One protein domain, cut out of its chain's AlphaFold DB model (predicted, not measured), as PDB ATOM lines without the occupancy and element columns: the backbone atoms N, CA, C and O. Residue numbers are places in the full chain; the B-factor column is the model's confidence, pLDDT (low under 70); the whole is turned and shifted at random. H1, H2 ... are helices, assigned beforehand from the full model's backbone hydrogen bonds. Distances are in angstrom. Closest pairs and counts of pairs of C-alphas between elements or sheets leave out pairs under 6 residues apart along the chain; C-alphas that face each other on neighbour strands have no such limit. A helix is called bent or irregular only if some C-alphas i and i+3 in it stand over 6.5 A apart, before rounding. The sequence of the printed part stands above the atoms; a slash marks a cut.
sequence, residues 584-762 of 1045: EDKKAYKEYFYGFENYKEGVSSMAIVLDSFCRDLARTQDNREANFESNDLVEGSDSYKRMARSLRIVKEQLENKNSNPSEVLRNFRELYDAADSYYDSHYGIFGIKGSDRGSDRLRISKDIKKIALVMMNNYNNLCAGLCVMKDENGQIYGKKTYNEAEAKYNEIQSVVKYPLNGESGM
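AT A GLANCE: This is residues 584 to 762 of the 1045 residues of an uncharacterized protein of Eubacterium ruminantium (UniProt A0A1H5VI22). A long bundle is built along the long helix H1: H2 packs on H1, H3 on H2, and bent H4 runs back touching H1 and H3, while H5 packs on H1 nearer its first residues. The 179 printed residues include five named helices, H1 to H5 in order, and no named strand: all helix. The whole is loose, radius of gyration of the C-alphas 19.6 A, spans 61 by 33 by 28 A.

HOW THE PARTS SIT: Residues 603 to 617 of H1, 584 to 619, touch H2, 638 to 655; closest C-alphas, Ala 607 and Lys 651, 5.3 A. H3, 661 to 682, touches H2; closest C-alphas, Met 643 and Ala 674, 4.7 A. H4, 692 to 721, assigned as one helix by its hydrogen bonds, is bent, C-alphas 706 and 709 being 6.7 A apart; its arms are H4a, to 706, and H4b, from 709. H4b touches H1 residues 591 to 606; closest C-alphas, Gly 595 and Gly 721, 4.5 A. H4a touches H3; closest C-alphas, Ala 675 and Ser 701, 5.0 A. H5, 738 to 751, touches H1 residues 589 to 596; closest C-alphas, Phe 593 and Tyr 745, 6.2 A. Every O i to N i+4 pair in H1, H2, H3, H4a, H4b and H5 is within hydrogen-bond range.

IN THESE COORDINATES: H1 runs 52.3 A from C-alpha 584 at (84.261, 95.128, -48.459); H3 runs 31.8 A. H5 ends at C-alpha 751, (96.021, 101.822, -41.565).

THE WHOLE: The printed part has no cut. Links H1 to H2 and H4 to H5 are long. Residues 630 to 632, 684 to 691 and 753 to 762 have pLDDT under 70.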
ATOM      1  N   GLU A 584      84.892  95.737 -49.619       79.38
ATOM      2  CA  GLU A 584      84.261  95.128 -48.459       79.38
ATOM      3  C   GLU A 584      85.045  95.430 -47.178       79.38
ATOM      4  O   GLU A 584      84.453  95.896 -46.205       79.38
ATOM      5  N   ASP A 585      86.371  95.270 -47.194       83.31
ATOM      6  CA  ASP A 585      87.226  95.562 -46.037       83.31
ATOM      7  C   ASP A 585      87.242  97.058 -45.719       83.31
ATOM      8  O   ASP A 585      87.094  97.454 -44.563       83.31
ATOM      9  N   LYS A 586      87.328  97.917 -46.744       83.00
ATOM     10  CA  LYS A 586      87.223  99.378 -46.579       83.00
ATOM     11  C   LYS A 586      85.908  99.767 -45.909       83.00
ATOM     12  O   LYS A 586      85.892 100.619 -45.019       83.00
ATOM     13  N   LYS A 587      84.801  99.149 -46.330       83.69
ATOM     14  CA  LYS A 587      83.480  99.370 -45.738       83.69
ATOM     15  C   LYS A 587      83.430  98.878 -44.290       83.69
ATOM     16  O   LYS A 587      83.007  99.642 -43.427       83.69
ATOM     17  N   ALA A 588      83.908  97.666 -44.013       86.25
ATOM     18  CA  ALA A 588      83.938  97.103 -42.664       86.25
ATOM     19  C   ALA A 588      84.797  97.944 -41.704       86.25
ATOM     20  O   ALA A 588      84.383  98.203 -40.577       86.25
ATOM     21  N   TYR A 589      85.952  98.439 -42.161       87.94
ATOM     22  CA  TYR A 589      86.849  99.288 -41.369       87.94
ATOM     23  C   TYR A 589      86.185 100.623 -41.031       87.94
ATOM     24  O   TYR A 589      86.244 101.069 -39.886       87.94
ATOM     25  N   LYS A 590      85.510 101.246 -42.007       84.25
ATOM     26  CA  LYS A 590      84.725 102.468 -41.788       84.25
ATOM     27  C   LYS A 590      83.598 102.240 -40.782       84.25
ATOM     28  O   LYS A 590      83.479 103.002 -39.828       84.25
ATOM     29  N   GLU A 591      82.789 101.201 -40.976       85.38
ATOM     30  CA  GLU A 591      81.672 100.874 -40.080       85.38
ATOM     31  C   GLU A 591      82.161 100.592 -38.651       85.38
ATOM     32  O   GLU A 591      81.574 101.101 -37.697       85.38
ATOM     33  N   TYR A 592      83.276  99.870 -38.498       89.94
ATOM     34  CA  TYR A 592      83.879  99.602 -37.195       89.94
ATOM     35  C   TYR A 592      84.383 100.879 -36.516       89.94
ATOM     36  O   TYR A 592      84.130 101.089 -35.331       89.94
ATOM     37  N   PHE A 593      85.072 101.749 -37.261       87.50
ATOM     38  CA  PHE A 593      85.612 103.008 -36.743       87.50
ATOM     39  C   PHE A 593      84.507 103.892 -36.148       87.50
ATOM     40  O   PHE A 593      84.608 104.331 -35.002       87.50
ATOM     41  N   TYR A 594      83.415 104.099 -36.892       84.75
ATOM     42  CA  TYR A 594      82.259 104.857 -36.401       84.75
ATOM     43  C   TYR A 594      81.514 104.130 -35.276       84.75
ATOM     44  O   TYR A 594      81.076 104.767 -34.316       84.75
ATOM     45  N   GLY A 595      81.399 102.801 -35.363       88.69
ATOM     46  CA  GLY A 595      80.828 101.971 -34.306       88.69
ATOM     47  C   GLY A 595      81.560 102.141 -32.975       88.69
ATOM     48  O   GLY A 595      80.915 102.303 -31.942       88.69
ATOM     49  N   PHE A 596      82.895 102.183 -32.999       91.38
ATOM     50  CA  PHE A 596      83.718 102.354 -31.803       91.38
ATOM     51  C   PHE A 596      83.633 103.757 -31.196       91.38
ATOM     52  O   PHE A 596      83.497 103.876 -29.979       91.38
ATOM     53  N   GLU A 597      83.642 104.817 -32.007       87.69
ATOM     54  CA  GLU A 597      83.450 106.184 -31.497       87.69
ATOM     55  C   GLU A 597      82.096 106.339 -30.786       87.69
ATOM     56  O   GLU A 597      82.042 106.850 -29.666       87.69
ATOM     57  N   ASN A 598      81.016 105.820 -31.384       87.25
ATOM     58  CA  ASN A 598      79.695 105.812 -30.752       87.25
ATOM     59  C   ASN A 598      79.674 104.940 -29.485       87.25
ATOM     60  O   ASN A 598      79.070 105.334 -28.491       87.25
ATOM     61  N   TYR A 599      80.343 103.778 -29.495       91.88
ATOM     62  CA  TYR A 599      80.465 102.906 -28.322       91.88
ATOM     63  C   TYR A 599      81.142 103.635 -27.156       91.88
ATOM     64  O   TYR A 599      80.605 103.657 -26.051       91.88
ATOM     65  N   LYS A 600      82.274 104.299 -27.408       91.00
ATOM     66  CA  LYS A 600      83.018 105.074 -26.409       91.00
ATOM     67  C   LYS A 600      82.191 106.212 -25.813       91.00
ATOM     68  O   LYS A 600      82.093 106.325 -24.592       91.00
ATOM     69  N   GLU A 601      81.596 107.046 -26.659       88.06
ATOM     70  CA  GLU A 601      80.802 108.199 -26.224       88.06
ATOM     71  C   GLU A 601      79.517 107.767 -25.499       88.06
ATOM     72  O   GLU A 601      79.180 108.303 -24.439       88.06
ATOM     73  N   GLY A 602      78.835 106.746 -26.025       89.69
ATOM     74  CA  GLY A 602      77.602 106.210 -25.460       89.69
ATOM     75  C   GLY A 602      77.808 105.550 -24.096       89.69
ATOM     76  O   GLY A 602      77.056 105.845 -23.168       89.69
ATOM     77  N   VAL A 603      78.850 104.726 -23.931       93.44
ATOM     78  CA  VAL A 603      79.198 104.110 -22.634       93.44
ATOM     79  C   VAL A 603      79.528 105.179 -21.591       93.44
ATOM     80  O   VAL A 603      79.003 105.128 -20.478       93.44
ATOM     81  N   SER A 604      80.327 106.185 -21.961       90.69
ATOM     82  CA  SER A 604      80.678 107.284 -21.053       90.69
ATOM     83  C   SER A 604      79.445 108.098 -20.640       90.69
ATOM     84  O   SER A 604      79.293 108.446 -19.471       90.69
ATOM     85  N   SER A 605      78.532 108.358 -21.577       90.06
ATOM     86  CA  SER A 605      77.288 109.091 -21.311       90.06
ATOM     87  C   SER A 605      76.332 108.305 -20.409       90.06
ATOM     88  O   SER A 605      75.726 108.882 -19.507       90.06
ATOM     89  N   MET A 606      76.225 106.982 -20.587       93.62
ATOM     90  CA  MET A 606      75.451 106.124 -19.678       93.62
ATOM     91  C   MET A 606      76.005 106.172 -18.256       93.62
ATOM     92  O   MET A 606      75.226 106.333 -17.318       93.62
ATOM     93  N   ALA A 607      77.328 106.077 -18.094       93.69
ATOM     94  CA  ALA A 607      77.969 106.142 -16.783       93.69
ATOM     95  C   ALA A 607      77.662 107.467 -16.060       93.69
ATOM     96  O   ALA A 607      77.314 107.439 -14.882       93.69
ATOM     97  N   ILE A 608      77.677 108.604 -16.772       88.56
ATOM     98  CA  ILE A 608      77.312 109.925 -16.222       88.56
ATOM     99  C   ILE A 608      75.857 109.953 -15.728       88.56
ATOM    100  O   ILE A 608      75.578 110.475 -14.648       88.56
ATOM    101  N   VAL A 609      74.916 109.384 -16.487       89.88
ATOM    102  CA  VAL A 609      73.505 109.349 -16.068       89.88
ATOM    103  C   VAL A 609      73.310 108.429 -14.859       89.88
ATOM    104  O   VAL A 609      72.607 108.799 -13.919       89.88
ATOM    105  N   LEU A 610      73.947 107.252 -14.840       94.50
ATOM    106  CA  LEU A 610      73.895 106.355 -13.679       94.50
ATOM    107  C   LEU A 610      74.537 106.988 -12.439       94.50
ATOM    108  O   LEU A 610      74.014 106.832 -11.339       94.50
ATOM    109  N   ASP A 611      75.615 107.754 -12.609       93.44
ATOM    110  CA  ASP A 611      76.239 108.530 -11.538       93.44
ATOM    111  C   ASP A 611      75.301 109.601 -10.957       93.44
ATOM    112  O   ASP A 611      75.258 109.792  -9.740       93.44
ATOM    113  N   SER A 612      74.486 110.255 -11.792       92.19
ATOM    114  CA  SER A 612      73.441 111.165 -11.306       92.19
ATOM    115  C   SER A 612      72.453 110.438 -10.393       92.19
ATOM    116  O   SER A 612      72.164 110.921  -9.300       92.19
ATOM    117  N   PHE A 613      71.992 109.244 -10.783       94.88
ATOM    118  CA  PHE A 613      71.120 108.436  -9.925       94.88
ATOM    119  C   PHE A 613      71.816 107.989  -8.635       94.88
ATOM    120  O   PHE A 613      71.176 107.983  -7.583       94.88
ATOM    121  N   CYS A 614      73.114 107.659  -8.677       92.94
ATOM    122  CA  CYS A 614      73.889 107.359  -7.469       92.94
ATOM    123  C   CYS A 614      73.886 108.560  -6.517       92.94
ATOM    124  O   CYS A 614      73.552 108.411  -5.343       92.94
ATOM    125  N   ARG A 615      74.187 109.762  -7.027       91.50
ATOM    126  CA  ARG A 615      74.189 111.005  -6.241       91.50
ATOM    127  C   ARG A 615      72.814 111.332  -5.664       91.50
ATOM    128  O   ARG A 615      72.724 111.739  -4.505       91.50
ATOM    129  N   ASP A 616      71.751 111.134  -6.435       91.56
ATOM    130  CA  ASP A 616      70.388 111.385  -5.972       91.56
ATOM    131  C   ASP A 616      69.955 110.383  -4.899       91.56
ATOM    132  O   ASP A 616      69.406 110.791  -3.878       91.56
ATOM    133  N   LEU A 617      70.273 109.094  -5.051       91.56
ATOM    134  CA  LEU A 617      70.007 108.097  -4.011       91.56
ATOM    135  C   LEU A 617      70.853 108.333  -2.752       91.56
ATOM    136  O   LEU A 617      70.317 108.181  -1.653       91.56
ATOM    137  N   ALA A 618      72.117 108.738  -2.881       90.31
ATOM    138  CA  ALA A 618      72.996 109.060  -1.754       90.31
ATOM    139  C   ALA A 618      72.456 110.229  -0.911       90.31
ATOM    140  O   ALA A 618      72.527 110.208   0.315       90.31
ATOM    141  N   ARG A 619      71.829 111.234  -1.542       89.62
ATOM    142  CA  ARG A 619      71.175 112.358  -0.834       89.62
ATOM    143  C   ARG A 619      69.990 111.929   0.030       89.62
ATOM    144  O   ARG A 619      69.609 112.661   0.939       89.62
ATOM    145  N   THR A 620      69.408 110.765  -0.246       88.88
ATOM    146  CA  THR A 620      68.297 110.232   0.550       88.88
ATOM    147  C   THR A 620      68.762 109.483   1.800       88.88
ATOM    148  O   THR A 620      67.908 109.031   2.559       88.88
ATOM    149  N   GLN A 621      70.069 109.303   2.008       88.38
ATOM    150  CA  GLN A 621      70.663 108.595   3.148       88.38
ATOM    151  C   GLN A 621      71.189 109.574   4.202       88.38
ATOM    152  O   GLN A 621      71.500 110.725   3.886       88.38
ATOM    153  N   ASP A 622      71.305 109.117   5.449       85.56
ATOM    154  CA  ASP A 622      71.988 109.879   6.500       85.56
ATOM    155  C   ASP A 622      73.502 109.872   6.282       85.56
ATOM    156  O   ASP A 622      74.148 110.919   6.357       85.56
ATOM    157  N   ASN A 623      74.061 108.710   5.936       85.62
ATOM    158  CA  ASN A 623      75.434 108.614   5.465       85.62
ATOM    159  C   ASN A 623      75.462 108.514   3.935       85.62
ATOM    160  O   ASN A 623      75.154 107.465   3.381       85.62
ATOM    161  N   ARG A 624      75.899 109.585   3.261       86.50
ATOM    162  CA  ARG A 624      75.965 109.662   1.788       86.50
ATOM    163  C   ARG A 624      76.910 108.640   1.145       86.50
ATOM    164  O   ARG A 624      76.787 108.384  -0.046       86.50
ATOM    165  N   GLU A 625      77.854 108.095   1.906       84.56
ATOM    166  CA  GLU A 625      78.780 107.060   1.435       84.56
ATOM    167  C   GLU A 625      78.186 105.645   1.567       84.56
ATOM    168  O   GLU A 625      78.677 104.701   0.944       84.56
ATOM    169  N   ALA A 626      77.117 105.468   2.352       83.00
ATOM    170  CA  ALA A 626      76.533 104.154   2.588       83.00
ATOM    171  C   ALA A 626      75.982 103.542   1.289       83.00
ATOM    172  O   ALA A 626      75.322 104.198   0.487       83.00
ATOM    173  N   ASN A 627      76.216 102.246   1.078       85.38
ATOM    174  CA  ASN A 627      75.862 101.494  -0.137       85.38
ATOM    175  C   ASN A 627      76.598 101.897  -1.440       85.38
ATOM    176  O   ASN A 627      76.561 101.115  -2.398       85.38
ATOM    177  N   PHE A 628      77.253 103.065  -1.491       85.62
ATOM    178  CA  PHE A 628      77.954 103.576  -2.676       85.62
ATOM    179  C   PHE A 628      79.482 103.490  -2.578       85.62
ATOM    180  O   PHE A 628      80.136 103.377  -3.611       85.62
ATOM    181  N   GLU A 629      80.038 103.458  -1.367       78.00
ATOM    182  CA  GLU A 629      81.460 103.209  -1.125       78.00
ATOM    183  C   GLU A 629      81.753 101.730  -0.825       78.00
ATOM    184  O   GLU A 629      80.880 100.950  -0.441       78.00
ATOM    185  N   SER A 630      83.017 101.332  -1.000       65.56
ATOM    186  CA  SER A 630      83.498  99.960  -0.733       65.56
ATOM    187  C   SER A 630      83.639  99.611   0.755       65.56
ATOM    188  O   SER A 630      83.927  98.469   1.111       65.56
ATOM    189  N   ASN A 631      83.413 100.591   1.625       64.88
ATOM    190  CA  ASN A 631      83.438 100.450   3.071       64.88
ATOM    191  C   ASN A 631      82.083  99.838   3.460       64.88
ATOM    192  O   ASN A 631      81.078 100.442   3.108       64.88
ATOM    193  N   ASP A 632      82.024  98.692   4.154       69.69
ATOM    194  CA  ASP A 632      80.825  97.853   4.446       69.69
ATOM    195  C   ASP A 632      79.595  98.542   5.115       69.69
ATOM    196  O   ASP A 632      78.666  97.894   5.603       69.69
ATOM    197  N   LEU A 633      79.566  99.868   5.166       76.50
ATOM    198  CA  LEU A 633      78.479 100.719   5.618       76.50
ATOM    199  C   LEU A 633      77.273 100.605   4.672       76.50
ATOM    200  O   LEU A 633      77.300 101.027   3.515       76.50
ATOM    201  N   VAL A 634      76.177 100.055   5.197       82.81
ATOM    202  CA  VAL A 634      74.905  99.878   4.485       82.81
ATOM    203  C   VAL A 634      73.763 100.554   5.240       82.81
ATOM    204  O   VAL A 634      73.652 100.438   6.458       82.81
ATOM    205  N   GLU A 635      72.875 101.229   4.512       84.31
ATOM    206  CA  GLU A 635      71.708 101.941   5.060       84.31
ATOM    207  C   GLU A 635      70.432 101.605   4.266       84.31
ATOM    208  O   GLU A 635      70.500 101.324   3.069       84.31
ATOM    209  N   GLY A 636      69.262 101.658   4.911       85.19
ATOM    210  CA  GLY A 636      67.946 101.509   4.275       85.19
ATOM    211  C   GLY A 636      67.379 100.084   4.283       85.19
ATOM    212  O   GLY A 636      67.914  99.184   4.930       85.19
ATOM    213  N   SER A 637      66.252  99.887   3.589       86.62
ATOM    214  CA  SER A 637      65.616  98.570   3.428       86.62
ATOM    215  C   SER A 637      66.436  97.662   2.509       86.62
ATOM    216  O   SER A 637      67.230  98.137   1.699       86.62
ATOM    217  N   ASP A 638      66.239  96.346   2.585       89.31
ATOM    218  CA  ASP A 638      67.017  95.411   1.761       89.31
ATOM    219  C   ASP A 638      66.749  95.577   0.258       89.31
ATOM    220  O   ASP A 638      67.677  95.475  -0.546       89.31
ATOM    221  N   SER A 639      65.518  95.929  -0.134       90.31
ATOM    222  CA  SER A 639      65.208  96.277  -1.526       90.31
ATOM    223  C   SER A 639      65.903  97.569  -1.969       90.31
ATOM    224  O   SER A 639      66.399  97.635  -3.093       90.31
ATOM    225  N   TYR A 640      66.035  98.564  -1.083       92.12
ATOM    226  CA  TYR A 640      66.807  99.779  -1.359       92.12
ATOM    227  C   TYR A 640      68.303  99.482  -1.517       92.12
ATOM    228  O   TYR A 640      68.905  99.889  -2.509       92.12
ATOM    229  N   LYS A 641      68.898  98.732  -0.578       92.00
ATOM    230  CA  LYS A 641      70.313  98.327  -0.635       92.00
ATOM    231  C   LYS A 641      70.615  97.565  -1.921       92.00
ATOM    232  O   LYS A 641      71.638  97.808  -2.555       92.00
ATOM    233  N   ARG A 642      69.715  96.660  -2.326       92.31
ATOM    234  CA  ARG A 642      69.830  95.911  -3.582       92.31
ATOM    235  C   ARG A 642      69.820  96.847  -4.789       92.31
ATOM    236  O   ARG A 642      70.717  96.744  -5.615       92.31
ATOM    237  N   MET A 643      68.870  97.782  -4.859       95.19
ATOM    238  CA  MET A 643      68.801  98.781  -5.933       95.19
ATOM    239  C   MET A 643      70.070  99.645  -5.996       95.19
ATOM    240  O   MET A 643      70.672  99.757  -7.062       95.19
ATOM    241  N   ALA A 644      70.517 100.201  -4.865       94.62
ATOM    242  CA  ALA A 644      71.722 101.031  -4.785       94.62
ATOM    243  C   ALA A 644      72.989 100.256  -5.196       94.62
ATOM    244  O   ALA A 644      73.788 100.744  -5.996       94.62
ATOM    245  N   ARG A 645      73.140  99.012  -4.722       92.50
ATOM    246  CA  ARG A 645      74.262  98.137  -5.083       92.50
ATOM    247  C   ARG A 645      74.256  97.776  -6.567       92.50
ATOM    248  O   ARG A 645      75.305  97.849  -7.199       92.50
ATOM    249  N   SER A 646      73.108  97.391  -7.126       95.56
ATOM    250  CA  SER A 646      72.996  97.081  -8.556       95.56
ATOM    251  C   SER A 646      73.314  98.306  -9.414       95.56
ATOM    252  O   SER A 646      74.015  98.174 -10.414       95.56
ATOM    253  N   LEU A 647      72.885  99.502  -8.997       96.00
ATOM    254  CA  LEU A 647      73.194 100.750  -9.695       96.00
ATOM    255  C   LEU A 647      74.704 101.026  -9.712       96.00
ATOM    256  O   LEU A 647      75.271 101.266 -10.780       96.00
ATOM    257  N   ARG A 648      75.358 100.923  -8.547       94.44
ATOM    258  CA  ARG A 648      76.812 101.081  -8.417       94.44
ATOM    259  C   ARG A 648      77.571 100.090  -9.295       94.44
ATOM    260  O   ARG A 648      78.449 100.501 -10.043       94.44
ATOM    261  N   ILE A 649      77.215  98.805  -9.237       94.50
ATOM    262  CA  ILE A 649      77.891  97.749 -10.004       94.50
ATOM    263  C   ILE A 649      77.816  98.029 -11.510       94.50
ATOM    264  O   ILE A 649      78.821  97.891 -12.201       94.50
ATOM    265  N   VAL A 650      76.651  98.432 -12.032       96.38
ATOM    266  CA  VAL A 650      76.518  98.752 -13.463       96.38
ATOM    267  C   VAL A 650      77.387  99.953 -13.837       96.38
ATOM    268  O   VAL A 650      78.107  99.881 -14.831       96.38
ATOM    269  N   LYS A 651      77.369 101.030 -13.038       95.88
ATOM    270  CA  LYS A 651      78.230 102.206 -13.255       95.88
ATOM    271  C   LYS A 651      79.710 101.812 -13.294       95.88
ATOM    272  O   LYS A 651      80.388 102.106 -14.274       95.88
ATOM    273  N   GLU A 652      80.189 101.103 -12.273       94.81
ATOM    274  CA  GLU A 652      81.587 100.657 -12.175       94.81
ATOM    275  C   GLU A 652      81.991  99.773 -13.355       94.81
ATOM    276  O   GLU A 652      83.109  99.867 -13.859       94.81
ATOM    277  N   GLN A 653      81.084  98.920 -13.833       95.31
ATOM    278  CA  GLN A 653      81.368  98.075 -14.984       95.31
ATOM    279  C   GLN A 653      81.424  98.836 -16.307       95.31
ATOM    280  O   GLN A 653      82.231  98.463 -17.158       95.31
ATOM    281  N   LEU A 654      80.612  99.881 -16.489       95.38
ATOM    282  CA  LEU A 654      80.716 100.764 -17.657       95.38
ATOM    283  C   LEU A 654      82.029 101.561 -17.645       95.38
ATOM    284  O   LEU A 654      82.618 101.778 -18.701       95.38
ATOM    285  N   GLU A 655      82.503 101.967 -16.466       93.81
ATOM    286  CA  GLU A 655      83.775 102.683 -16.290       93.81
ATOM    287  C   GLU A 655      84.996 101.753 -16.429       93.81
ATOM    288  O   GLU A 655      86.062 102.163 -16.899       93.81
ATOM    289  N   ASN A 656      84.855 100.475 -16.064       95.00
ATOM    290  CA  ASN A 656      85.916  99.484 -16.183       95.00
ATOM    291  C   ASN A 656      86.044  98.949 -17.619       95.00
ATOM    292  O   ASN A 656      85.274  98.102 -18.076       95.00
ATOM    293  N   LYS A 657      87.122  99.353 -18.296       94.56
ATOM    294  CA  LYS A 657      87.438  98.945 -19.674       94.56
ATOM    295  C   LYS A 657      87.648  97.433 -19.890       94.56
ATOM    296  O   LYS A 657      87.695  96.990 -21.039       94.56
ATOM    297  N   ASN A 658      87.794  96.648 -18.821       95.94
ATOM    298  CA  ASN A 658      87.955  95.191 -18.876       95.94
ATOM    299  C   ASN A 658      86.654  94.418 -18.607       95.94
ATOM    300  O   ASN A 658      86.676  93.190 -18.596       95.94
ATOM    301  N   SER A 659      85.532  95.101 -18.360       95.44
ATOM    302  CA  SER A 659      84.248  94.431 -18.153       95.44
ATOM    303  C   SER A 659      83.798  93.703 -19.416       95.44
ATOM    304  O   SER A 659      83.871  94.241 -20.526       95.44
ATOM    305  N   ASN A 660      83.285  92.483 -19.246       93.69
ATOM    306  CA  ASN A 660      82.706  91.724 -20.348       93.69
ATOM    307  C   ASN A 660      81.309  92.269 -20.698       93.69
ATOM    308  O   ASN A 660      80.483  92.417 -19.792       93.69
ATOM    309  N   PRO A 661      80.974  92.482 -21.987       94.69
ATOM    310  CA  PRO A 661      79.665  93.018 -22.375       94.69
ATOM    311  C   PRO A 661      78.464  92.211 -21.864       94.69
ATOM    312  O   PRO A 661      77.423  92.772 -21.524       94.69
ATOM    313  N   SER A 662      78.598  90.886 -21.769       92.88
ATOM    314  CA  SER A 662      77.556  90.009 -21.222       92.88
ATOM    315  C   SER A 662      77.279  90.259 -19.737       92.88
ATOM    316  O   SER A 662      76.130  90.155 -19.309       92.88
ATOM    317  N   GLU A 663      78.303  90.607 -18.955       94.31
ATOM    318  CA  GLU A 663      78.164  90.929 -17.533       94.31
ATOM    319  C   GLU A 663      77.504  92.291 -17.341       94.31
ATOM    320  O   GLU A 663      76.590  92.401 -16.527       94.31
ATOM    321  N   VAL A 664      77.889  93.282 -18.151       95.88
ATOM    322  CA  VAL A 664      77.256  94.611 -18.163       95.88
ATOM    323  C   VAL A 664      75.757  94.480 -18.448       95.88
ATOM    324  O   VAL A 664      74.929  95.002 -17.702       95.88
ATOM    325  N   LEU A 665      75.385  93.714 -19.482       94.69
ATOM    326  CA  LEU A 665      73.984  93.450 -19.829       94.69
ATOM    327  C   LEU A 665      73.222  92.720 -18.715       94.69
ATOM    328  O   LEU A 665      72.071  93.061 -18.436       94.69
ATOM    329  N   ARG A 666      73.845  91.725 -18.068       95.38
ATOM    330  CA  ARG A 666      73.246  91.032 -16.919       95.38
ATOM    331  C   ARG A 666      72.980  92.010 -15.778       95.38
ATOM    332  O   ARG A 666      71.883  92.011 -15.229       95.38
ATOM    333  N   ASN A 667      73.940  92.870 -15.463       96.38
ATOM    334  CA  ASN A 667      73.825  93.787 -14.339       96.38
ATOM    335  C   ASN A 667      72.825  94.921 -14.610       96.38
ATOM    336  O   ASN A 667      72.122  95.334 -13.693       96.38
ATOM    337  N   PHE A 668      72.660  95.366 -15.862       96.94
ATOM    338  CA  PHE A 668      71.543  96.244 -16.235       96.94
ATOM    339  C   PHE A 668      70.178  95.600 -15.959       96.94
ATOM    340  O   PHE A 668      69.266  96.276 -15.480       96.94
ATOM    341  N   ARG A 669      70.028  94.299 -16.240       94.31
ATOM    342  CA  ARG A 669      68.804  93.561 -15.899       94.31
ATOM    343  C   ARG A 669      68.619  93.464 -14.385       94.31
ATOM    344  O   ARG A 669      67.528  93.742 -13.909       94.31
ATOM    345  N   GLU A 670      69.675  93.156 -13.634       95.88
ATOM    346  CA  GLU A 670      69.610  93.133 -12.165       95.88
ATOM    347  C   GLU A 670      69.237  94.502 -11.574       95.88
ATOM    348  O   GLU A 670      68.481  94.560 -10.608       95.88
ATOM    349  N   LEU A 671      69.723  95.602 -12.162       97.38
ATOM    350  CA  LEU A 671      69.336  96.964 -11.793       97.38
ATOM    351  C   LEU A 671      67.852  97.227 -12.058       97.38
ATOM    352  O   LEU A 671      67.171  97.762 -11.186       97.38
ATOM    353  N   TYR A 672      67.350  96.837 -13.232       96.44
ATOM    354  CA  TYR A 672      65.925  96.932 -13.542       96.44
ATOM    355  C   TYR A 672      65.086  96.146 -12.527       96.44
ATOM    356  O   TYR A 672      64.211  96.736 -11.901       96.44
ATOM    357  N   ASP A 673      65.403  94.869 -12.296       94.94
ATOM    358  CA  ASP A 673      64.665  94.001 -11.370       94.94
ATOM    359  C   ASP A 673      64.709  94.541  -9.925       94.94
ATOM    360  O   ASP A 673      63.728  94.469  -9.185       94.94
ATOM    361  N   ALA A 674      65.846  95.108  -9.503       95.56
ATOM    362  CA  ALA A 674      65.994  95.697  -8.175       95.56
ATOM    363  C   ALA A 674      65.194  96.999  -8.013       95.56
ATOM    364  O   ALA A 674      64.565  97.201  -6.972       95.56
ATOM    365  N   ALA A 675      65.192  97.864  -9.030       94.56
ATOM    366  CA  ALA A 675      64.403  99.094  -9.035       94.56
ATOM    367  C   ALA A 675      62.897  98.805  -9.106       94.56
ATOM    368  O   ALA A 675      62.118  99.443  -8.401       94.56
ATOM    369  N   ASP A 676      62.500  97.813  -9.905       92.50
ATOM    370  CA  ASP A 676      61.126  97.328 -10.017       92.50
ATOM    371  C   ASP A 676      60.619  96.761  -8.690       92.50
ATOM    372  O   ASP A 676      59.604  97.209  -8.164       92.50
ATOM    373  N   SER A 677      61.402  95.875  -8.068       90.44
ATOM    374  CA  SER A 677      61.084  95.314  -6.755       90.44
ATOM    375  C   SER A 677      60.982  96.389  -5.669       90.44
ATOM    376  O   SER A 677      60.092  96.316  -4.818       90.44
ATOM    377  N   TYR A 678      61.861  97.400  -5.676       91.81
ATOM    378  CA  TYR A 678      61.751  98.525  -4.747       91.81
ATOM    379  C   TYR A 678      60.467  99.322  -4.990       91.81
ATOM    380  O   TYR A 678      59.730  99.578  -4.037       91.81
ATOM    381  N   TYR A 679      60.185  99.660  -6.252       90.12
ATOM    382  CA  TYR A 679      58.985 100.390  -6.642       90.12
ATOM    383  C   TYR A 679      57.724  99.649  -6.192       90.12
ATOM    384  O   TYR A 679      56.953 100.200  -5.416       90.12
ATOM    385  N   ASP A 680      57.554  98.386  -6.575       85.31
ATOM    386  CA  ASP A 680      56.349  97.605  -6.273       85.31
ATOM    387  C   ASP A 680      56.160  97.367  -4.767       85.31
ATOM    388  O   ASP A 680      55.041  97.418  -4.262       85.31
ATOM    389  N   SER A 681      57.249  97.164  -4.015       81.50
ATOM    390  CA  SER A 681      57.170  96.967  -2.557       81.50
ATOM    391  C   SER A 681      56.834  98.238  -1.770       81.50
ATOM    392  O   SER A 681      56.397  98.140  -0.624       81.50
ATOM    393  N   HIS A 682      57.039  99.421  -2.356       79.75
ATOM    394  CA  HIS A 682      56.834 100.715  -1.692       79.75
ATOM    395  C   HIS A 682      55.704 101.546  -2.331       79.75
ATOM    396  O   HIS A 682      55.274 102.553  -1.762       79.75
ATOM    397  N   TYR A 683      55.180 101.111  -3.478       75.06
ATOM    398  CA  TYR A 683      54.022 101.682  -4.158       75.06
ATOM    399  C   TYR A 683      52.736 100.996  -3.662       75.06
ATOM    400  O   TYR A 683      52.356  99.929  -4.134       75.06
ATOM    401  N   GLY A 684      52.074 101.581  -2.657       56.88
ATOM    402  CA  GLY A 684      50.844 101.038  -2.060       56.88
ATOM    403  C   GLY A 684      49.538 101.515  -2.721       56.88
ATOM    404  O   GLY A 684      49.500 102.573  -3.344       56.88
ATOM    405  N   ILE A 685      48.442 100.770  -2.497       44.00
ATOM    406  CA  ILE A 685      47.075 101.034  -3.019       44.00
ATOM    407  C   ILE A 685      46.516 102.415  -2.600       44.00
ATOM    408  O   ILE A 685      45.714 102.993  -3.323       44.00
ATOM    409  N   PHE A 686      46.972 102.984  -1.476       45.16
ATOM    410  CA  PHE A 686      46.525 104.290  -0.953       45.16
ATOM    411  C   PHE A 686      47.610 105.386  -1.010       45.16
ATOM    412  O   PHE A 686      47.581 106.338  -0.234       45.16
ATOM    413  N   GLY A 687      48.578 105.265  -1.924       52.81
ATOM    414  CA  GLY A 687      49.665 106.235  -2.077       52.81
ATOM    415  C   GLY A 687      50.891 105.953  -1.199       52.81
ATOM    416  O   GLY A 687      50.954 104.973  -0.455       52.81
ATOM    417  N   ILE A 688      51.910 106.804  -1.361       52.59
ATOM    418  CA  ILE A 688      53.261 106.651  -0.801       52.59
ATOM    419  C   ILE A 688      53.195 106.620   0.734       52.59
ATOM    420  O   ILE A 688      52.999 107.652   1.370       52.59
ATOM    421  N   LYS A 689      53.411 105.455   1.354       47.72
ATOM    422  CA  LYS A 689      53.713 105.376   2.791       47.72
ATOM    423  C   LYS A 689      55.210 105.612   2.981       47.72
ATOM    424  O   LYS A 689      56.003 104.696   2.784       47.72
ATOM    425  N   GLY A 690      55.615 106.820   3.361       58.69
ATOM    426  CA  GLY A 690      57.023 107.081   3.663       58.69
ATOM    427  C   GLY A 690      57.337 108.527   4.025       58.69
ATOM    428  O   GLY A 690      56.546 109.427   3.772       58.69
ATOM    429  N   SER A 691      58.514 108.732   4.618       65.00
ATOM    430  CA  SER A 691      59.130 110.054   4.782       65.00
ATOM    431  C   SER A 691      59.449 110.689   3.421       65.00
ATOM    432  O   SER A 691      59.509 109.979   2.416       65.00
ATOM    433  N   ASP A 692      59.742 111.994   3.382       70.00
ATOM    434  CA  ASP A 692      60.174 112.698   2.158       70.00
ATOM    435  C   ASP A 692      61.310 111.951   1.432       70.00
ATOM    436  O   ASP A 692      61.256 111.734   0.223       70.00
ATOM    437  N   ARG A 693      62.274 111.417   2.195       80.31
ATOM    438  CA  ARG A 693      63.359 110.566   1.677       80.31
ATOM    439  C   ARG A 693      62.851 109.274   1.034       80.31
ATOM    440  O   ARG A 693      63.390 108.844   0.020       80.31
ATOM    441  N   GLY A 694      61.835 108.631   1.612       80.88
ATOM    442  CA  GLY A 694      61.189 107.451   1.027       80.88
ATOM    443  C   GLY A 694      60.448 107.774  -0.274       80.88
ATOM    444  O   GLY A 694      60.531 107.005  -1.230       80.88
ATOM    445  N   SER A 695      59.793 108.937  -0.338       80.38
ATOM    446  CA  SER A 695      59.140 109.446  -1.551       80.38
ATOM    447  C   SER A 695      60.149 109.724  -2.672       80.38
ATOM    448  O   SER A 695      59.956 109.287  -3.807       80.38
ATOM    449  N   ASP A 696      61.279 110.359  -2.346       83.19
ATOM    450  CA  ASP A 696      62.363 110.593  -3.303       83.19
ATOM    451  C   ASP A 696      62.969 109.279  -3.812       83.19
ATOM    452  O   ASP A 696      63.129 109.109  -5.021       83.19
ATOM    453  N   ARG A 697      63.235 108.307  -2.926       88.69
ATOM    454  CA  ARG A 697      63.712 106.967  -3.322       88.69
ATOM    455  C   ARG A 697      62.726 106.274  -4.261       88.69
ATOM    456  O   ARG A 697      63.149 105.663  -5.241       88.69
ATOM    457  N   LEU A 698      61.423 106.388  -3.998       88.31
ATOM    458  CA  LEU A 698      60.385 105.813  -4.850       88.31
ATOM    459  C   LEU A 698      60.345 106.488  -6.228       88.31
ATOM    460  O   LEU A 698      60.312 105.787  -7.242       88.31
ATOM    461  N   ARG A 699      60.425 107.824  -6.292       88.75
ATOM    462  CA  ARG A 699      60.531 108.566  -7.561       88.75
ATOM    463  C   ARG A 699      61.760 108.123  -8.355       88.75
ATOM    464  O   ARG A 699      61.624 107.740  -9.512       88.75
ATOM    465  N   ILE A 700      62.926 108.083  -7.711       92.12
ATOM    466  CA  ILE A 700      64.177 107.665  -8.353       92.12
ATOM    467  C   ILE A 700      64.079 106.214  -8.846       92.12
ATOM    468  O   ILE A 700      64.473 105.927  -9.971       92.12
ATOM    469  N   SER A 701      63.495 105.301  -8.063       92.62
ATOM    470  CA  SER A 701      63.305 103.906  -8.493       92.62
ATOM    471  C   SER A 701      62.428 103.785  -9.741       92.62
ATOM    472  O   SER A 701      62.735 102.995 -10.632       92.62
ATOM    473  N   LYS A 702      61.384 104.618  -9.863       91.06
ATOM    474  CA  LYS A 702      60.525 104.685 -11.051       91.06
ATOM    475  C   LYS A 702      61.311 105.138 -12.282       91.06
ATOM    476  O   LYS A 702      61.140 104.567 -13.362       91.06
ATOM    477  N   ASP A 703      62.176 106.133 -12.116       89.50
ATOM    478  CA  ASP A 703      63.008 106.664 -13.196       89.50
ATOM    479  C   ASP A 703      64.085 105.653 -13.621       89.50
ATOM    480  O   ASP A 703      64.228 105.384 -14.818       89.50
ATOM    481  N   ILE A 704      64.754 105.000 -12.659       92.75
ATOM    482  CA  ILE A 704      65.703 103.902 -12.911       92.75
ATOM    483  C   ILE A 704      65.001 102.751 -13.643       92.75
ATOM    484  O   ILE A 704      65.479 102.317 -14.690       92.75
ATOM    485  N   LYS A 705      63.837 102.292 -13.159       90.06
ATOM    486  CA  LYS A 705      63.022 101.242 -13.800       90.06
ATOM    487  C   LYS A 705      62.710 101.586 -15.259       90.06
ATOM    488  O   LYS A 705      62.822 100.729 -16.136       90.06
ATOM    489  N   LYS A 706      62.342 102.841 -15.540       86.62
ATOM    490  CA  LYS A 706      62.013 103.308 -16.894       86.62
ATOM    491  C   LYS A 706      63.237 103.350 -17.812       86.62
ATOM    492  O   LYS A 706      63.121 102.996 -18.985       86.62
ATOM    493  N   ILE A 707      64.390 103.794 -17.311       90.31
ATOM    494  CA  ILE A 707      65.566 104.061 -18.148       90.31
ATOM    495  C   ILE A 707      66.527 102.873 -18.269       90.31
ATOM    496  O   ILE A 707      67.173 102.738 -19.306       90.31
ATOM    497  N   ALA A 708      66.583 101.971 -17.282       91.75
ATOM    498  CA  ALA A 708      67.520 100.845 -17.256       91.75
ATOM    499  C   ALA A 708      67.355  99.917 -18.469       91.75
ATOM    500  O   ALA A 708      68.341  99.553 -19.106       91.75
ATOM    501  N   LEU A 709      66.115  99.592 -18.861       89.94
ATOM    502  CA  LEU A 709      65.860  98.781 -20.060       89.94
ATOM    503  C   LEU A 709      66.264  99.504 -21.351       89.94
ATOM    504  O   LEU A 709      66.775  98.867 -22.275       89.94
ATOM    505  N   VAL A 710      66.058 100.824 -21.417       91.56
ATOM    506  CA  VAL A 710      66.447 101.643 -22.575       91.56
ATOM    507  C   VAL A 710      67.969 101.692 -22.695       91.56
ATOM    508  O   VAL A 710      68.488 101.457 -23.782       91.56
ATOM    509  N   MET A 711      68.682 101.917 -21.588       93.44
ATOM    510  CA  MET A 711      70.146 101.886 -21.542       93.44
ATOM    511  C   MET A 711      70.699 100.506 -21.879       93.44
ATOM    512  O   MET A 711      71.642 100.416 -22.654       93.44
ATOM    513  N   MET A 712      70.088  99.431 -21.376       94.50
ATOM    514  CA  MET A 712      70.469  98.060 -21.719       94.50
ATOM    515  C   MET A 712      70.349  97.807 -23.227       94.50
ATOM    516  O   MET A 712      71.259  97.249 -23.842       94.50
ATOM    517  N   ASN A 713      69.236  98.228 -23.841       91.88
ATOM    518  CA  ASN A 713      69.049  98.112 -25.286       91.88
ATOM    519  C   ASN A 713      70.049  98.987 -26.053       91.88
ATOM    520  O   ASN A 713      70.630  98.519 -27.029       91.88
ATOM    521  N   ASN A 714      70.293 100.216 -25.591       92.94
ATOM    522  CA  ASN A 714      71.277 101.104 -26.197       92.94
ATOM    523  C   ASN A 714      72.687 100.498 -26.122       92.94
ATOM    524  O   ASN A 714      73.364 100.399 -27.137       92.94
ATOM    525  N   TYR A 715      73.101  99.979 -24.964       94.94
ATOM    526  CA  TYR A 715      74.392  99.315 -24.791       94.94
ATOM    527  C   TYR A 715      74.540  98.128 -25.750       94.94
ATOM    528  O   TYR A 715      75.547  98.002 -26.443       94.94
ATOM    529  N   ASN A 716      73.493  97.310 -25.886       91.75
ATOM    530  CA  ASN A 716      73.475  96.218 -26.852       91.75
ATOM    531  C   ASN A 716      73.602  96.706 -28.314       91.75
ATOM    532  O   ASN A 716      74.283  96.062 -29.111       91.75
ATOM    533  N   ASN A 717      72.994  97.841 -28.673       89.75
ATOM    534  CA  ASN A 717      73.149  98.451 -30.001       89.75
ATOM    535  C   ASN A 717      74.573  98.962 -30.242       89.75
ATOM    536  O   ASN A 717      75.116  98.775 -31.332       89.75
ATOM    537  N   LEU A 718      75.183  99.575 -29.227       91.50
ATOM    538  CA  LEU A 718      76.569 100.026 -29.287       91.50
ATOM    539  C   LEU A 718      77.506  98.826 -29.515       91.50
ATOM    540  O   LEU A 718      78.352  98.871 -30.407       91.50
ATOM    541  N   CYS A 719      77.300  97.710 -28.803       92.12
ATOM    542  CA  CYS A 719      78.016  96.453 -29.054       92.12
ATOM    543  C   CYS A 719      77.767  95.907 -30.472       92.12
ATOM    544  O   CYS A 719      78.697  95.442 -31.135       92.12
ATOM    545  N   ALA A 720      76.527  95.971 -30.970       89.50
ATOM    546  CA  ALA A 720      76.186  95.524 -32.321       89.50
ATOM    547  C   ALA A 720      76.938  96.316 -33.407       89.50
ATOM    548  O   ALA A 720      77.341  95.728 -34.412       89.50
ATOM    549  N   GLY A 721      77.205  97.608 -33.179       88.00
ATOM    550  CA  GLY A 721      78.034  98.441 -34.059       88.00
ATOM    551  C   GLY A 721      79.476  97.950 -34.225       88.00
ATOM    552  O   GLY A 721      80.094  98.207 -35.251       88.00
ATOM    553  N   LEU A 722      79.989  97.170 -33.270       92.25
ATOM    554  CA  LEU A 722      81.331  96.579 -33.318       92.25
ATOM    555  C   LEU A 722      81.355  95.186 -33.963       92.25
ATOM    556  O   LEU A 722      82.421  94.620 -34.197       92.25
ATOM    557  N   CYS A 723      80.194  94.590 -34.242       90.19
ATOM    558  CA  CYS A 723      80.100  93.208 -34.720       90.19
ATOM    559  C   CYS A 723      80.447  93.031 -36.207       90.19
ATOM    560  O   CYS A 723      80.477  91.898 -36.685       90.19
ATOM    561  N   VAL A 724      80.720  94.127 -36.925       87.12
ATOM    562  CA  VAL A 724      81.132  94.120 -38.340       87.12
ATOM    563  C   VAL A 724      82.513  93.497 -38.560       87.12
ATOM    564  O   VAL A 724      82.826  93.080 -39.670       87.12
ATOM    565  N   MET A 725      83.324  93.382 -37.503       90.19
ATOM    566  CA  MET A 725      84.636  92.741 -37.545       90.19
ATOM    567  C   MET A 725      84.730  91.568 -36.568       90.19
ATOM    568  O   MET A 725      84.057  91.526 -35.531       90.19
ATOM    569  N   LYS A 726      85.608  90.620 -36.903       92.38
ATOM    570  CA  LYS A 726      85.949  89.443 -36.099       92.38
ATOM    571  C   LYS A 726      87.449  89.409 -35.824       92.38
ATOM    572  O   LYS A 726      88.229  89.924 -36.623       92.38
ATOM    573  N   ASP A 727      87.831  88.830 -34.694       90.19
ATOM    574  CA  ASP A 727      89.224  88.518 -34.387       90.19
ATOM    575  C   ASP A 727      89.713  87.288 -35.174       90.19
ATOM    576  O   ASP A 727      88.963  86.652 -35.919       90.19
ATOM    577  N   GLU A 728      90.986  86.944 -34.987       88.19
ATOM    578  CA  GLU A 728      91.638  85.792 -35.627       88.19
ATOM    579  C   GLU A 728      90.985  84.446 -35.258       88.19
ATOM    580  O   GLU A 728      91.069  83.485 -36.018       88.19
ATOM    581  N   ASN A 729      90.279  84.385 -34.123       90.12
ATOM    582  CA  ASN A 729      89.545  83.208 -33.660       90.12
ATOM    583  C   ASN A 729      88.080  83.201 -34.139       90.12
ATOM    584  O   ASN A 729      87.286  82.356 -33.716       90.12
ATOM    585  N   GLY A 730      87.685  84.157 -34.986       86.12
ATOM    586  CA  GLY A 730      86.324  84.305 -35.493       86.12
ATOM    587  C   GLY A 730      85.327  84.899 -34.489       86.12
ATOM    588  O   GLY A 730      84.124  84.920 -34.770       86.12
ATOM    589  N   GLN A 731      85.781  85.396 -33.335       89.81
ATOM    590  CA  GLN A 731      84.929  86.069 -32.359       89.81
ATOM    591  C   GLN A 731      84.662  87.514 -32.783       89.81
ATOM    592  O   GLN A 731      85.576  88.273 -33.081       89.81
ATOM    593  N   ILE A 732      83.392  87.914 -32.781       92.50
ATOM    594  CA  ILE A 732      82.988  89.291 -33.092       92.50
ATOM    595  C   ILE A 732      83.423  90.262 -31.986       92.50
ATOM    596  O   ILE A 732      83.256  89.971 -30.800       92.50
ATOM    597  N   TYR A 733      83.900  91.447 -32.368       93.19
ATOM    598  CA  TYR A 733      84.400  92.448 -31.414       93.19
ATOM    599  C   TYR A 733      83.317  93.025 -30.494       93.19
ATOM    600  O   TYR A 733      83.617  93.394 -29.366       93.19
ATOM    601  N   GLY A 734      82.041  93.008 -30.888       92.12
ATOM    602  CA  GLY A 734      80.941  93.404 -29.995       92.12
ATOM    603  C   GLY A 734      80.727  92.497 -28.778       92.12
ATOM    604  O   GLY A 734      79.947  92.842 -27.897       92.12
ATOM    605  N   LYS A 735      81.399  91.338 -28.713       93.25
ATOM    606  CA  LYS A 735      81.421  90.454 -27.534       93.25
ATOM    607  C   LYS A 735      82.703  90.586 -26.704       93.25
ATOM    608  O   LYS A 735      82.816  89.913 -25.683       93.25
ATOM    609  N   LYS A 736      83.660  91.395 -27.154       95.19
ATOM    610  CA  LYS A 736      84.956  91.614 -26.508       95.19
ATOM    611  C   LYS A 736      84.887  92.779 -25.525       95.19
ATOM    612  O   LYS A 736      83.937  93.562 -25.538       95.19
ATOM    613  N   THR A 737      85.894  92.889 -24.667       96.19
ATOM    614  CA  THR A 737      86.020  94.008 -23.724       96.19
ATOM    615  C   THR A 737      86.271  95.333 -24.455       96.19
ATOM    616  O   THR A 737      86.723  95.353 -25.605       96.19
ATOM    617  N   TYR A 738      86.019  96.466 -23.785       94.50
ATOM    618  CA  TYR A 738      86.296  97.794 -24.348       94.50
ATOM    619  C   TYR A 738      87.770  97.920 -24.770       94.50
ATOM    620  O   TYR A 738      88.052  98.434 -25.848       94.50
ATOM    621  N   ASN A 739      88.711  97.422 -23.956       95.56
ATOM    622  CA  ASN A 739      90.146  97.483 -24.259       95.56
ATOM    623  C   ASN A 739      90.519  96.733 -25.546       95.56
ATOM    624  O   ASN A 739      91.308  97.235 -26.344       95.56
ATOM    625  N   GLU A 740      89.946  95.551 -25.770       95.69
ATOM    626  CA  GLU A 740      90.171  94.789 -27.004       95.69
ATOM    627  C   GLU A 740      89.586  95.515 -28.223       95.69
ATOM    628  O   GLU A 740      90.226  95.586 -29.276       95.69
ATOM    629  N   ALA A 741      88.398  96.110 -28.078       94.62
ATOM    630  CA  ALA A 741      87.784  96.898 -29.140       94.62
ATOM    631  C   ALA A 741      88.584  98.180 -29.460       94.62
ATOM    632  O   ALA A 741      88.752  98.512 -30.637       94.62
ATOM    633  N   GLU A 742      89.121  98.852 -28.432       95.06
ATOM    634  CA  GLU A 742      89.985 100.041 -28.534       95.06
ATOM    635  C   GLU A 742      91.314  99.706 -29.214       95.06
ATOM    636  O   GLU A 742      91.778 100.448 -30.079       95.06
ATOM    637  N   ALA A 743      91.911  98.557 -28.886       94.12
ATOM    638  CA  ALA A 743      93.120  98.081 -29.547       94.12
ATOM    639  C   ALA A 743      92.898  97.892 -31.057       94.12
ATOM    640  O   ALA A 743      93.701  98.379 -31.855       94.12
ATOM    641  N   LYS A 744      91.775  97.274 -31.458       93.62
ATOM    642  CA  LYS A 744      91.432  97.108 -32.877       93.62
ATOM    643  C   LYS A 744      91.126  98.435 -33.570       93.62
ATOM    644  O   LYS A 744      91.517  98.633 -34.717       93.62
ATOM    645  N   TYR A 745      90.470  99.363 -32.878       91.50
ATOM    646  CA  TYR A 745      90.255 100.718 -33.387       91.50
ATOM    647  C   TYR A 745      91.589 101.423 -33.684       91.50
ATOM    648  O   TYR A 745      91.767 101.954 -34.779       91.50
ATOM    649  N   ASN A 746      92.550 101.365 -32.758       90.31
ATOM    650  CA  ASN A 746      93.874 101.968 -32.934       90.31
ATOM    651  C   ASN A 746      94.664 101.306 -34.077       90.31
ATOM    652  O   ASN A 746      95.361 101.987 -34.832       90.31
ATOM    653  N   GLU A 747      94.528  99.986 -34.240       88.88
ATOM    654  CA  GLU A 747      95.083  99.250 -35.380       88.88
ATOM    655  C   GLU A 747      94.509  99.782 -36.704       88.88
ATOM    656  O   GLU A 747      95.270 100.188 -37.584       88.88
ATOM    657  N   ILE A 748      93.181  99.877 -36.830       87.44
ATOM    658  CA  ILE A 748      92.509 100.398 -38.034       87.44
ATOM    659  C   ILE A 748      92.912 101.850 -38.298       87.44
ATOM    660  O   ILE A 748      93.246 102.197 -39.429       87.44
ATOM    661  N   GLN A 749      92.941 102.694 -37.265       84.19
ATOM    662  CA  GLN A 749      93.346 104.094 -37.377       84.19
ATOM    663  C   GLN A 749      94.774 104.240 -37.929       84.19
ATOM    664  O   GLN A 749      95.051 105.166 -38.688       84.19
ATOM    665  N   SER A 750      95.675 103.308 -37.604       82.19
ATOM    666  CA  SER A 750      97.043 103.308 -38.136       82.19
ATOM    667  C   SER A 750      97.123 102.964 -39.634       82.19
ATOM    668  O   SER A 750      98.040 103.417 -40.326       82.19
ATOM    669  N   VAL A 751      96.143 102.208 -40.148       80.12
ATOM    670  CA  VAL A 751      96.021 101.822 -41.565       80.12
ATOM    671  C   VAL A 751      95.315 102.917 -42.374       80.12
ATOM    672  O   VAL A 751      95.761 103.282 -43.465       80.12
ATOM    673  N   VAL A 752      94.241 103.494 -41.828       74.19
ATOM    674  CA  VAL A 752      93.429 104.549 -42.449       74.19
ATOM    675  C   VAL A 752      94.075 105.919 -42.176       74.19
ATOM    676  O   VAL A 752      93.598 106.708 -41.372       74.19
ATOM    677  N   LYS A 753      95.206 106.221 -42.828       58.97
ATOM    678  CA  LYS A 753      96.015 107.446 -42.598       58.97
ATOM    679  C   LYS A 753      95.294 108.793 -42.826       58.97
ATOM    680  O   LYS A 753      95.869 109.834 -42.512       58.97
ATOM    681  N   TYR A 754      94.079 108.801 -43.376       55.25
ATOM    682  CA  TYR A 754      93.270 110.004 -43.591       55.25
ATOM    683  C   TYR A 754      92.130 110.088 -42.572       55.25
ATOM    684  O   TYR A 754      91.499 109.069 -42.293       55.25
ATOM    685  N   PRO A 755      91.798 111.286 -42.054       52.25
ATOM    686  CA  PRO A 755      90.614 111.445 -41.232       52.25
ATOM    687  C   PRO A 755      89.388 111.067 -42.070       52.25
ATOM    688  O   PRO A 755      89.050 111.743 -43.041       52.25
ATOM    689  N   LEU A 756      88.697 110.001 -41.662       54.53
ATOM    690  CA  LEU A 756      87.398 109.588 -42.210       54.53
ATOM    691  C   LEU A 756      86.327 110.697 -42.101       54.53
ATOM    692  O   LEU A 756      85.275 110.597 -42.725       54.53
ATOM    693  N   ASN A 757      86.641 111.787 -41.392       44.56
ATOM    694  CA  ASN A 757      85.846 112.990 -41.130       44.56
ATOM    695  C   ASN A 757      85.331 113.747 -42.379       44.56
ATOM    696  O   ASN A 757      84.609 114.728 -42.216       44.56
ATOM    697  N   GLY A 758      85.711 113.357 -43.601       40.94
ATOM    698  CA  GLY A 758      85.340 114.046 -44.846       40.94
ATOM    699  C   GLY A 758      84.172 113.441 -45.639       40.94
ATOM    700  O   GLY A 758      83.678 114.091 -46.557       40.94
ATOM    701  N   GLU A 759      83.715 112.223 -45.325       45.91
ATOM    702  CA  GLU A 759      82.604 111.582 -46.047       45.91
ATOM    703  C   GLU A 759      81.277 111.749 -45.291       45.91
ATOM    704  O   GLU A 759      81.084 111.241 -44.189       45.91
ATOM    705  N   SER A 760      80.332 112.453 -45.914       38.12
ATOM    706  CA  SER A 760      79.057 112.947 -45.373       38.12
ATOM    707  C   SER A 760      77.993 111.886 -45.021       38.12
ATOM    708  O   SER A 760      76.811 112.217 -44.958       38.12
ATOM    709  N   GLY A 761      78.368 110.624 -44.787       42.94
ATOM    710  CA  GLY A 761      77.419 109.503 -44.699       42.94
ATOM    711  C   GLY A 761      77.189 108.878 -43.318       42.94
ATOM    712  O   GLY A 761      76.150 108.259 -43.120       42.94
ATOM    713  N   MET A 762      78.118 109.005 -42.365       50.16
ATOM    714  CA  MET A 762      78.003 108.366 -41.042       50.16
ATOM    715  C   MET A 762      78.331 109.380 -39.943       50.16
ATOM    716  O   MET A 762      79.485 109.566 -39.565       50.16
TER     717      MET A 762